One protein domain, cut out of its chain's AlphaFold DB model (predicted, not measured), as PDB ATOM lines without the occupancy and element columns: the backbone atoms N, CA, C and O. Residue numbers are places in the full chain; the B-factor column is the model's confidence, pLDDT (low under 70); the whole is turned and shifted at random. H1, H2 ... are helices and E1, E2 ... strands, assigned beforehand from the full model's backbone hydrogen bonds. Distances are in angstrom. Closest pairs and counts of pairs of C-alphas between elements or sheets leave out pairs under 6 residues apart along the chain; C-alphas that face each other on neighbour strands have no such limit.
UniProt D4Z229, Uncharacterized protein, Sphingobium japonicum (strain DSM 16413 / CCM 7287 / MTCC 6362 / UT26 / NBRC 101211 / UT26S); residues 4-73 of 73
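Overview. This is residues 4 to 73 of the 73 residues of an uncharacterized protein of Sphingobium japonicum (strain DSM 16413 / CCM 7287 / MTCC 6362 / UT26 / NBRC 101211 / UT26S) (UniProt D4Z229). A strongly twisted five-strand sheet curls round one helix, H1, which packs on E1, E2 and E5, while the hairpin E3 and E4 reaches past it. The 70 printed residues, with named elements in the order E1, E2, H1, E3, E4, E5, make a mixed, two-layer domain, H1 on one face of the antiparallel sheet E4, E3, E2, E1, E5. It is compact, radius of gyration of the C-alphas 11.8 A, spanning 36 by 25 by 17 A.

Arrangement. Start at E1, residues 4 to 10, a hairpin with E2, residues 14 to 21; N 6 and O 18, 2.8 A, are within hydrogen-bond range. Next, H1, residues 25 to 38, has every O i to N i+4 pair within range; its closest C-alpha pair with E2 is Ala 32 and Ile 18, 5.9 A. E3, residues 41 to 46, is antiparallel to E2, with N 44 and O 15 at 2.7 A, and forms a hairpin with E4, residues 51 to 56, with N 54 and O 43 at 2.8 A. E5, residues 65 to 72, is antiparallel to E1, with N 7 and O 68 at 2.8 A, and bends by 57 degrees at residue 68.

Along the chain. Find C-alpha 4 at (6.055, 40.815, -4.860), where E1 begins; E2 runs 22.9 A, H1 19.7 A and E5 20.4 A to C-alpha 72 at (11.535, 42.866, -4.702).

Size, cuts and confidence. The farthest C-alphas, Pro 23 and Ala 48, are 37.8 A apart; the printed part has no cut and no long link, and pLDDT is under 70 at residues 47 to 49 and 73.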
ATOM      1  N   ILE A   4       6.257  41.110  -3.447       95.50
ATOM      2  CA  ILE A   4       6.055  40.815  -4.860       95.50
ATOM      3  C   ILE A   4       5.129  41.885  -5.438       95.50
ATOM      4  O   ILE A   4       3.975  41.999  -5.027       95.50
ATOM      5  N   GLU A   5       5.644  42.677  -6.376       95.88
ATOM      6  CA  GLU A   5       4.866  43.617  -7.179       95.88
ATOM      7  C   GLU A   5       4.175  42.853  -8.312       95.88
ATOM      8  O   GLU A   5       4.814  42.169  -9.113       95.88
ATOM      9  N   VAL A   6       2.855  42.980  -8.394       94.81
ATOM     10  CA  VAL A   6       2.028  42.355  -9.424       94.81
ATOM     11  C   VAL A   6       1.291  43.434 -10.206       94.81
ATOM     12  O   VAL A   6       0.563  44.248  -9.632       94.81
ATOM     13  N   GLN A   7       1.428  43.415 -11.530       94.12
ATOM     14  CA  GLN A   7       0.603  44.198 -12.440       94.12
ATOM     15  C   GLN A   7      -0.691  43.437 -12.732       94.12
ATOM     16  O   GLN A   7      -0.708  42.457 -13.481       94.12
ATOM     17  N   VAL A   8      -1.786  43.908 -12.140       92.75
ATOM     18  CA  VAL A   8      -3.140  43.419 -12.396       92.75
ATOM     19  C   VAL A   8      -3.707  44.135 -13.613       92.75
ATOM     20  O   VAL A   8      -3.745  45.363 -13.652       92.75
ATOM     21  N   VAL A   9      -4.189  43.359 -14.579       92.62
ATOM     22  CA  VAL A   9      -4.937  43.844 -15.742       92.62
ATOM     23  C   VAL A   9      -6.428  43.637 -15.517       92.62
ATOM     24  O   VAL A   9      -6.841  42.600 -15.005       92.62
ATOM     25  N   ALA A  10      -7.244  44.598 -15.927       88.44
ATOM     26  CA  ALA A  10      -8.691  44.475 -16.012       88.44
ATOM     27  C   ALA A  10      -9.187  45.157 -17.293       88.44
ATOM     28  O   ALA A  10      -8.553  46.077 -17.810       88.44
ATOM     29  N   ARG A  11     -10.323  44.696 -17.832       82.25
ATOM     30  CA  ARG A  11     -10.993  45.280 -19.008       82.25
ATOM     31  C   ARG A  11     -10.010  45.651 -20.136       82.25
ATOM     32  O   ARG A  11      -9.920  46.806 -20.534       82.25
ATOM     33  N   THR A  12      -9.248  44.658 -20.600       71.44
ATOM     34  CA  THR A  12      -8.280  44.648 -21.729       71.44
ATOM     35  C   THR A  12      -7.147  45.695 -21.724       71.44
ATOM     36  O   THR A  12      -6.124  45.441 -22.350       71.44
ATOM     37  N   TRP A  13      -7.258  46.832 -21.034       79.81
ATOM     38  CA  TRP A  13      -6.302  47.950 -21.135       79.81
ATOM     39  C   TRP A  13      -6.135  48.755 -19.838       79.81
ATOM     40  O   TRP A  13      -5.524  49.825 -19.863       79.81
ATOM     41  N   VAL A  14      -6.721  48.290 -18.732       89.31
ATOM     42  CA  VAL A  14      -6.652  48.950 -17.428       89.31
ATOM     43  C   VAL A  14      -5.664  48.182 -16.555       89.31
ATOM     44  O   VAL A  14      -5.869  47.001 -16.293       89.31
ATOM     45  N   ASN A  15      -4.613  48.844 -16.091       91.44
ATOM     46  CA  ASN A  15      -3.544  48.243 -15.301       91.44
ATOM     47  C   ASN A  15      -3.538  48.803 -13.882       91.44
ATOM     48  O   ASN A  15      -3.878  49.960 -13.660       91.44
ATOM     49  N   ARG A  16      -3.124  48.006 -12.904       90.94
ATOM     50  CA  ARG A  16      -2.838  48.482 -11.549       90.94
ATOM     51  C   ARG A  16      -1.715  47.664 -10.948       90.94
ATOM     52  O   ARG A  16      -1.776  46.437 -10.948       90.94
ATOM     53  N   ARG A  17      -0.718  48.345 -10.392       92.31
ATOM     54  CA  ARG A  17       0.377  47.711  -9.656       92.31
ATOM     55  C   ARG A  17      -0.008  47.535  -8.196       92.31
ATOM     56  O   ARG A  17      -0.508  48.466  -7.563       92.31
ATOM     57  N   ILE A  18       0.178  46.327  -7.679       92.75
ATOM     58  CA  ILE A  18      -0.127  45.972  -6.296       92.75
ATOM     59  C   ILE A  18       1.041  45.165  -5.744       92.75
ATOM     60  O   ILE A  18       1.351  44.096  -6.262       92.75
ATOM     61  N   THR A  19       1.646  45.659  -4.670       94.25
ATOM     62  CA  THR A  19       2.662  44.923  -3.912       94.25
ATOM     63  C   THR A  19       1.991  44.092  -2.826       94.25
ATOM     64  O   THR A  19       1.174  44.608  -2.059       94.25
ATOM     65  N   VAL A  20       2.329  42.805  -2.756       94.06
ATOM     66  CA  VAL A  20       1.820  41.864  -1.749       94.06
ATOM     67  C   VAL A  20       2.955  41.068  -1.112       94.06
ATOM     68  O   VAL A  20       3.948  40.752  -1.764       94.06
ATOM     69  N   ASP A  21       2.787  40.707   0.158       95.00
ATOM     70  CA  ASP A  21       3.660  39.755   0.845       95.00
ATOM     71  C   ASP A  21       3.195  38.327   0.542       95.00
ATOM     72  O   ASP A  21       2.160  37.873   1.040       95.00
ATOM     73  N   ALA A  22       3.960  37.591  -0.261       92.88
ATOM     74  CA  ALA A  22       3.588  36.242  -0.675       92.88
ATOM     75  C   ALA A  22       4.810  35.319  -0.753       92.88
ATOM     76  O   ALA A  22       5.921  35.771  -1.008       92.88
ATOM     77  N   PRO A  23       4.651  34.005  -0.519       93.06
ATOM     78  CA  PRO A  23       5.767  33.062  -0.571       93.06
ATOM     79  C   PRO A  23       6.235  32.750  -2.003       93.06
ATOM     80  O   PRO A  23       7.334  32.228  -2.168       93.06
ATOM     81  N   ASN A  24       5.405  33.011  -3.017       93.25
ATOM     82  CA  ASN A  24       5.701  32.808  -4.433       93.25
ATOM     83  C   ASN A  24       4.762  33.647  -5.322       93.25
ATOM     84  O   ASN A  24       3.782  34.225  -4.845       93.25
ATOM     85  N   GLU A  25       5.063  33.676  -6.619       93.06
ATOM     86  CA  GLU A  25       4.349  34.448  -7.643       93.06
ATOM     87  C   GLU A  25       2.893  33.995  -7.835       93.06
ATOM     88  O   GLU A  25       2.010  34.827  -8.018       93.06
ATOM     89  N   GLU A  26       2.615  32.690  -7.741       93.88
ATOM     90  CA  GLU A  26       1.260  32.138  -7.894       93.88
ATOM     91  C   GLU A  26       0.317  32.659  -6.801       93.88
ATOM     92  O   GLU A  26      -0.789  33.133  -7.077       93.88
ATOM     93  N   ILE A  27       0.776  32.625  -5.547       95.31
ATOM     94  CA  ILE A  27       0.017  33.152  -4.413       95.31
ATOM     95  C   ILE A  27      -0.078  34.679  -4.509       95.31
ATOM     96  O   ILE A  27      -1.147  35.231  -4.238       95.31
ATOM     97  N   ALA A  28       0.992  35.355  -4.937       95.75
ATOM     98  CA  ALA A  28       0.987  36.801  -5.139       95.75
ATOM     99  C   ALA A  28      -0.070  37.232  -6.166       95.75
ATOM    100  O   ALA A  28      -0.860  38.132  -5.892       95.75
ATOM    101  N   ALA A  29      -0.141  36.549  -7.312       94.88
ATOM    102  CA  ALA A  29      -1.099  36.835  -8.376       94.88
ATOM    103  C   ALA A  29      -2.550  36.733  -7.886       94.88
ATOM    104  O   ALA A  29      -3.354  37.649  -8.086       94.88
ATOM    105  N   GLY A  30      -2.882  35.645  -7.182       95.50
ATOM    106  CA  GLY A  30      -4.215  35.450  -6.613       95.50
ATOM    107  C   GLY A  30      -4.587  36.528  -5.589       95.50
ATOM    108  O   GLY A  30      -5.697  37.066  -5.630       95.50
ATOM    109  N   GLN A  31      -3.653  36.883  -4.701       95.31
ATOM    110  CA  GLN A  31      -3.864  37.936  -3.705       95.31
ATOM    111  C   GLN A  31      -4.011  39.321  -4.343       95.31
ATOM    112  O   GLN A  31      -4.924  40.064  -3.982       95.31
ATOM    113  N   ALA A  32      -3.167  39.655  -5.319       94.75
ATOM    114  CA  ALA A  32      -3.219  40.929  -6.026       94.75
ATOM    115  C   ALA A  32      -4.558  41.112  -6.753       94.75
ATOM    116  O   ALA A  32      -5.194  42.155  -6.610       94.75
ATOM    117  N   ILE A  33      -5.062  40.081  -7.446       94.25
ATOM    118  CA  ILE A  33      -6.393  40.123  -8.073       94.25
ATOM    119  C   ILE A  33      -7.494  40.325  -7.023       94.25
ATOM    120  O   ILE A  33      -8.417  41.113  -7.240       94.25
ATOM    121  N   ALA A  34      -7.425  39.629  -5.886       94.12
ATOM    122  CA  ALA A  34      -8.414  39.780  -4.821       94.12
ATOM    123  C   ALA A  34      -8.427  41.211  -4.254       94.12
ATOM    124  O   ALA A  34      -9.495  41.799  -4.089       94.12
ATOM    125  N   LEU A  35      -7.251  41.802  -4.028       93.00
ATOM    126  CA  LEU A  35      -7.101  43.185  -3.567       93.00
ATOM    127  C   LEU A  35      -7.583  44.204  -4.603       93.00
ATOM    128  O   LEU A  35      -8.257  45.177  -4.247       93.00
ATOM    129  N   ALA A  36      -7.285  43.960  -5.881       91.62
ATOM    130  CA  ALA A  36      -7.754  44.783  -6.985       91.62
ATOM    131  C   ALA A  36      -9.285  44.807  -7.055       91.62
ATOM    132  O   ALA A  36      -9.857  45.868  -7.272       91.62
ATOM    133  N   LYS A  37      -9.945  43.667  -6.810       90.75
ATOM    134  CA  LYS A  37     -11.413  43.549  -6.774       90.75
ATOM    135  C   LYS A  37     -12.050  44.164  -5.530       90.75
ATOM    136  O   LYS A  37     -13.182  44.629  -5.589       90.75
ATOM    137  N   ALA A  38     -11.351  44.132  -4.398       88.81
ATOM    138  CA  ALA A  38     -11.901  44.548  -3.112       88.81
ATOM    139  C   ALA A  38     -11.801  46.059  -2.849       88.81
ATOM    140  O   ALA A  38     -12.453  46.553  -1.930       88.81
ATOM    141  N   SER A  39     -10.977  46.794  -3.604       80.44
ATOM    142  CA  SER A  39     -10.668  48.192  -3.295       80.44
ATOM    143  C   SER A  39     -10.714  49.114  -4.506       80.44
ATOM    144  O   SER A  39     -10.095  48.845  -5.539       80.44
ATOM    145  N   LEU A  40     -11.365  50.267  -4.322       81.56
ATOM    146  CA  LEU A  40     -11.126  51.452  -5.146       81.56
ATOM    147  C   LEU A  40      -9.622  51.725  -5.187       81.56
ATOM    148  O   LEU A  40      -8.962  51.756  -4.146       81.56
ATOM    149  N   GLY A  41      -9.094  51.941  -6.381       80.69
ATOM    150  CA  GLY A  41      -7.684  52.243  -6.571       80.69
ATOM    151  C   GLY A  41      -7.446  53.125  -7.774       80.69
ATOM    152  O   GLY A  41      -8.340  53.326  -8.599       80.69
ATOM    153  N   ASP A  42      -6.226  53.641  -7.843       85.25
ATOM    154  CA  ASP A  42      -5.730  54.338  -9.014       85.25
ATOM    155  C   ASP A  42      -5.335  53.292 -10.050       85.25
ATOM    156  O   ASP A  42      -4.438  52.473  -9.844       85.25
ATOM    157  N   TRP A  43      -6.092  53.284 -11.137       90.38
ATOM    158  CA  TRP A  43      -5.888  52.413 -12.273       90.38
ATOM    159  C   TRP A  43      -5.242  53.205 -13.404       90.38
ATOM    160  O   TRP A  43      -5.644  54.324 -13.705       90.38
ATOM    161  N   GLU A  44      -4.253  52.621 -14.052       88.69
ATOM    162  CA  GLU A  44      -3.574  53.174 -15.210       88.69
ATOM    163  C   GLU A  44      -4.295  52.730 -16.479       88.69
ATOM    164  O   GLU A  44      -4.404  51.540 -16.767       88.69
ATOM    165  N   VAL A  45      -4.779  53.681 -17.268       86.31
ATOM    166  CA  VAL A  45      -5.325  53.419 -18.604       86.31
ATOM    167  C   VAL A  45      -4.436  54.042 -19.659       86.31
ATOM    168  O   VAL A  45      -3.927  55.150 -19.483       86.31
ATOM    169  N   ALA A  46      -4.255  53.331 -20.771       77.50
ATOM    170  CA  ALA A  46      -3.537  53.852 -21.926       77.50
ATOM    171  C   ALA A  46      -4.264  55.091 -22.479       77.50
ATOM    172  O   ALA A  46      -5.358  54.992 -23.039       77.50
ATOM    173  N   GLY A  47      -3.672  56.271 -22.296       68.69
ATOM    174  CA  GLY A  47      -4.116  57.506 -22.928       68.69
ATOM    175  C   GLY A  47      -3.541  57.656 -24.339       68.69
ATOM    176  O   GLY A  47      -2.757  56.842 -24.816       68.69
ATOM    177  N   ALA A  48      -3.914  58.737 -25.028       63.38
ATOM    178  CA  ALA A  48      -3.527  58.970 -26.426       63.38
ATOM    179  C   ALA A  48      -2.012  59.173 -26.654       63.38
ATOM    180  O   ALA A  48      -1.560  59.148 -27.799       63.38
ATOM    181  N   ARG A  49      -1.239  59.432 -25.592       69.69
ATOM    182  CA  ARG A  49       0.219  59.645 -25.634       69.69
ATOM    183  C   ARG A  49       0.944  59.022 -24.442       69.69
ATOM    184  O   ARG A  49       2.035  58.505 -24.633       69.69
ATOM    185  N   ASP A  50       0.310  59.025 -23.271       76.75
ATOM    186  CA  ASP A  50       0.850  58.511 -22.011       76.75
ATOM    187  C   ASP A  50      -0.234  57.741 -21.244       76.75
ATOM    188  O   ASP A  50      -1.429  57.910 -21.512       76.75
ATOM    189  N   TYR A  51       0.165  56.922 -20.270       80.31
ATOM    190  CA  TYR A  51      -0.770  56.336 -19.310       80.31
ATOM    191  C   TYR A  51      -1.321  57.422 -18.383       80.31
ATOM    192  O   TYR A  51      -0.580  58.280 -17.904       80.31
ATOM    193  N   ILE A  52      -2.628  57.385 -18.127       83.75
ATOM    194  CA  ILE A  52      -3.281  58.268 -17.158       83.75
ATOM    195  C   ILE A  52      -3.792  57.443 -15.980       83.75
ATOM    196  O   ILE A  52      -4.333  56.353 -16.166       83.75
ATOM    197  N   GLN A  53      -3.638  57.980 -14.772       87.00
ATOM    198  CA  GLN A  53      -4.209  57.391 -13.564       87.00
ATOM    199  C   GLN A  53      -5.654  57.854 -13.399       87.00
ATOM    200  O   GLN A  53      -5.952  59.051 -13.411       87.00
ATOM    201  N   VAL A  54      -6.560  56.895 -13.253       86.19
ATOM    202  CA  VAL A  54      -7.990  57.115 -13.080       86.19
ATOM    203  C   VAL A  54      -8.470  56.273 -11.914       86.19
ATOM    204  O   VAL A  54      -8.239  55.067 -11.849       86.19
ATOM    205  N   ARG A  55      -9.197  56.905 -10.999       86.56
ATOM    206  CA  ARG A  55      -9.850  56.196  -9.906       86.56
ATOM    207  C   ARG A  55     -11.088  55.486 -10.442       86.56
ATOM    208  O   ARG A  55     -12.047  56.145 -10.835       86.56
ATOM    209  N   MET A  56     -11.055  54.157 -10.465       85.12
ATOM    210  CA  MET A  56     -12.160  53.326 -10.955       85.12
ATOM    211  C   MET A  56     -12.667  52.401  -9.855       85.12
ATOM    212  O   MET A  56     -11.873  51.873  -9.068       85.12
ATOM    213  N   ASP A  57     -13.986  52.208  -9.812       86.38
ATOM    214  CA  ASP A  57     -14.587  51.188  -8.963       86.38
ATOM    215  C   ASP A  57     -14.340  49.810  -9.596       86.38
ATOM    216  O   ASP A  57     -14.691  49.598 -10.761       86.38
ATOM    217  N   PRO A  58     -13.718  48.862  -8.879       83.62
ATOM    218  CA  PRO A  58     -13.484  47.532  -9.421       83.62
ATOM    219  C   PRO A  58     -14.764  46.753  -9.747       83.62
ATOM    220  O   PRO A  58     -14.680  45.786 -10.501       83.62
ATOM    221  N   GLN A  59     -15.934  47.152  -9.232       86.56
ATOM    222  CA  GLN A  59     -17.216  46.557  -9.627       86.56
ATOM    223  C   GLN A  59     -17.595  46.874 -11.082       86.56
ATOM    224  O   GLN A  59     -18.315  46.094 -11.702       86.56
ATOM    225  N   ASP A  60     -17.070  47.968 -11.646       85.81
ATOM    226  CA  ASP A  60     -17.262  48.351 -13.051       85.81
ATOM    227  C   ASP A  60     -16.237  47.690 -13.999       85.81
ATOM    228  O   ASP A  60     -16.253  47.915 -15.218       85.81
ATOM    229  N   LEU A  61     -15.317  46.890 -13.448       87.12
ATOM    230  CA  LEU A  61     -14.245  46.211 -14.169       87.12
ATOM    231  C   LEU A  61     -14.528  44.705 -14.291       87.12
ATOM    232  O   LEU A  61     -15.090  44.068 -13.402       87.12
ATOM    233  N   THR A  62     -14.109  44.116 -15.410       88.00
ATOM    234  CA  THR A  62     -14.238  42.680 -15.705       88.00
ATOM    235  C   THR A  62     -12.896  42.107 -16.152       88.00
ATOM    236  O   THR A  62     -11.936  42.851 -16.359       88.00
ATOM    237  N   ASP A  63     -12.824  40.781 -16.298       90.62
ATOM    238  CA  ASP A  63     -11.680  40.093 -16.921       90.62
ATOM    239  C   ASP A  63     -10.340  40.351 -16.213       90.62
ATOM    240  O   ASP A  63      -9.315  40.594 -16.844       90.62
ATOM    241  N   PHE A  64     -10.365  40.317 -14.877       91.00
ATOM    242  CA  PHE A  64      -9.169  40.495 -14.058       91.00
ATOM    243  C   PHE A  64      -8.150  39.375 -14.302       91.00
ATOM    244  O   PHE A  64      -8.480  38.195 -14.161       91.00
ATOM    245  N   GLY A  65      -6.907  39.763 -14.563       92.12
ATOM    246  CA  GLY A  65      -5.755  38.882 -14.713       92.12
ATOM    247  C   GLY A  65      -4.471  39.559 -14.241       92.12
ATOM    248  O   GLY A  65      -4.506  40.621 -13.623       92.12
ATOM    249  N   THR A  66      -3.331  38.951 -14.549       92.06
ATOM    250  CA  THR A  66      -1.999  39.496 -14.253       92.06
ATOM    251  C   THR A  66      -1.138  39.476 -15.505       92.06
ATOM    252  O   THR A  66      -1.202  38.506 -16.258       92.06
ATOM    253  N   ASP A  67      -0.335  40.516 -15.700       88.75
ATOM    254  CA  ASP A  67       0.509  40.684 -16.896       88.75
ATOM    255  C   ASP A  67       2.011  40.677 -16.568       88.75
ATOM    256  O   ASP A  67       2.805  40.083 -17.292       88.75
ATOM    257  N   GLU A  68       2.402  41.252 -15.427       89.25
ATOM    258  CA  GLU A  68       3.792  41.289 -14.956       89.25
ATOM    259  C   GLU A  68       3.859  40.965 -13.456       89.25
ATOM    260  O   GLU A  68       2.999  41.401 -12.686       89.25
ATOM    261  N   ILE A  69       4.871  40.199 -13.039       93.06
ATOM    262  CA  ILE A  69       5.159  39.887 -11.635       93.06
ATOM    263  C   ILE A  69       6.652  40.102 -11.392       93.06
ATOM    264  O   ILE A  69       7.485  39.591 -12.141       93.06
ATOM    265  N   ARG A  70       6.991  40.875 -10.358       92.62
ATOM    266  CA  ARG A  70       8.367  41.176  -9.956       92.62
ATOM    267  C   ARG A  70       8.539  40.918  -8.471       92.62
ATOM    268  O   ARG A  70       7.717  41.342  -7.669       92.62
ATOM    269  N   ILE A  71       9.620  40.243  -8.112       90.62
ATOM    270  CA  ILE A  71       9.994  40.008  -6.720       90.62
ATOM    271  C   ILE A  71      10.962  41.124  -6.325       90.62
ATOM    272  O   ILE A  71      11.992  41.290  -6.975       90.62
ATOM    273  N   GLU A  72      10.614  41.900  -5.301       81.62
ATOM    274  CA  GLU A  72      11.535  42.866  -4.702       81.62
ATOM    275  C   GLU A  72      12.445  42.116  -3.711       81.62
ATOM    276  O   GLU A  72      11.954  41.451  -2.792       81.62
ATOM    277  N   GLU A  73      13.761  42.156  -3.962       65.94
ATOM    278  CA  GLU A  73      14.814  41.526  -3.139       65.94
ATOM    279  C   GLU A  73      15.207  42.360  -1.911       65.94
ATOM    280  O   GLU A  73      15.340  43.601  -2.038       65.94
TER     281      GLU A  73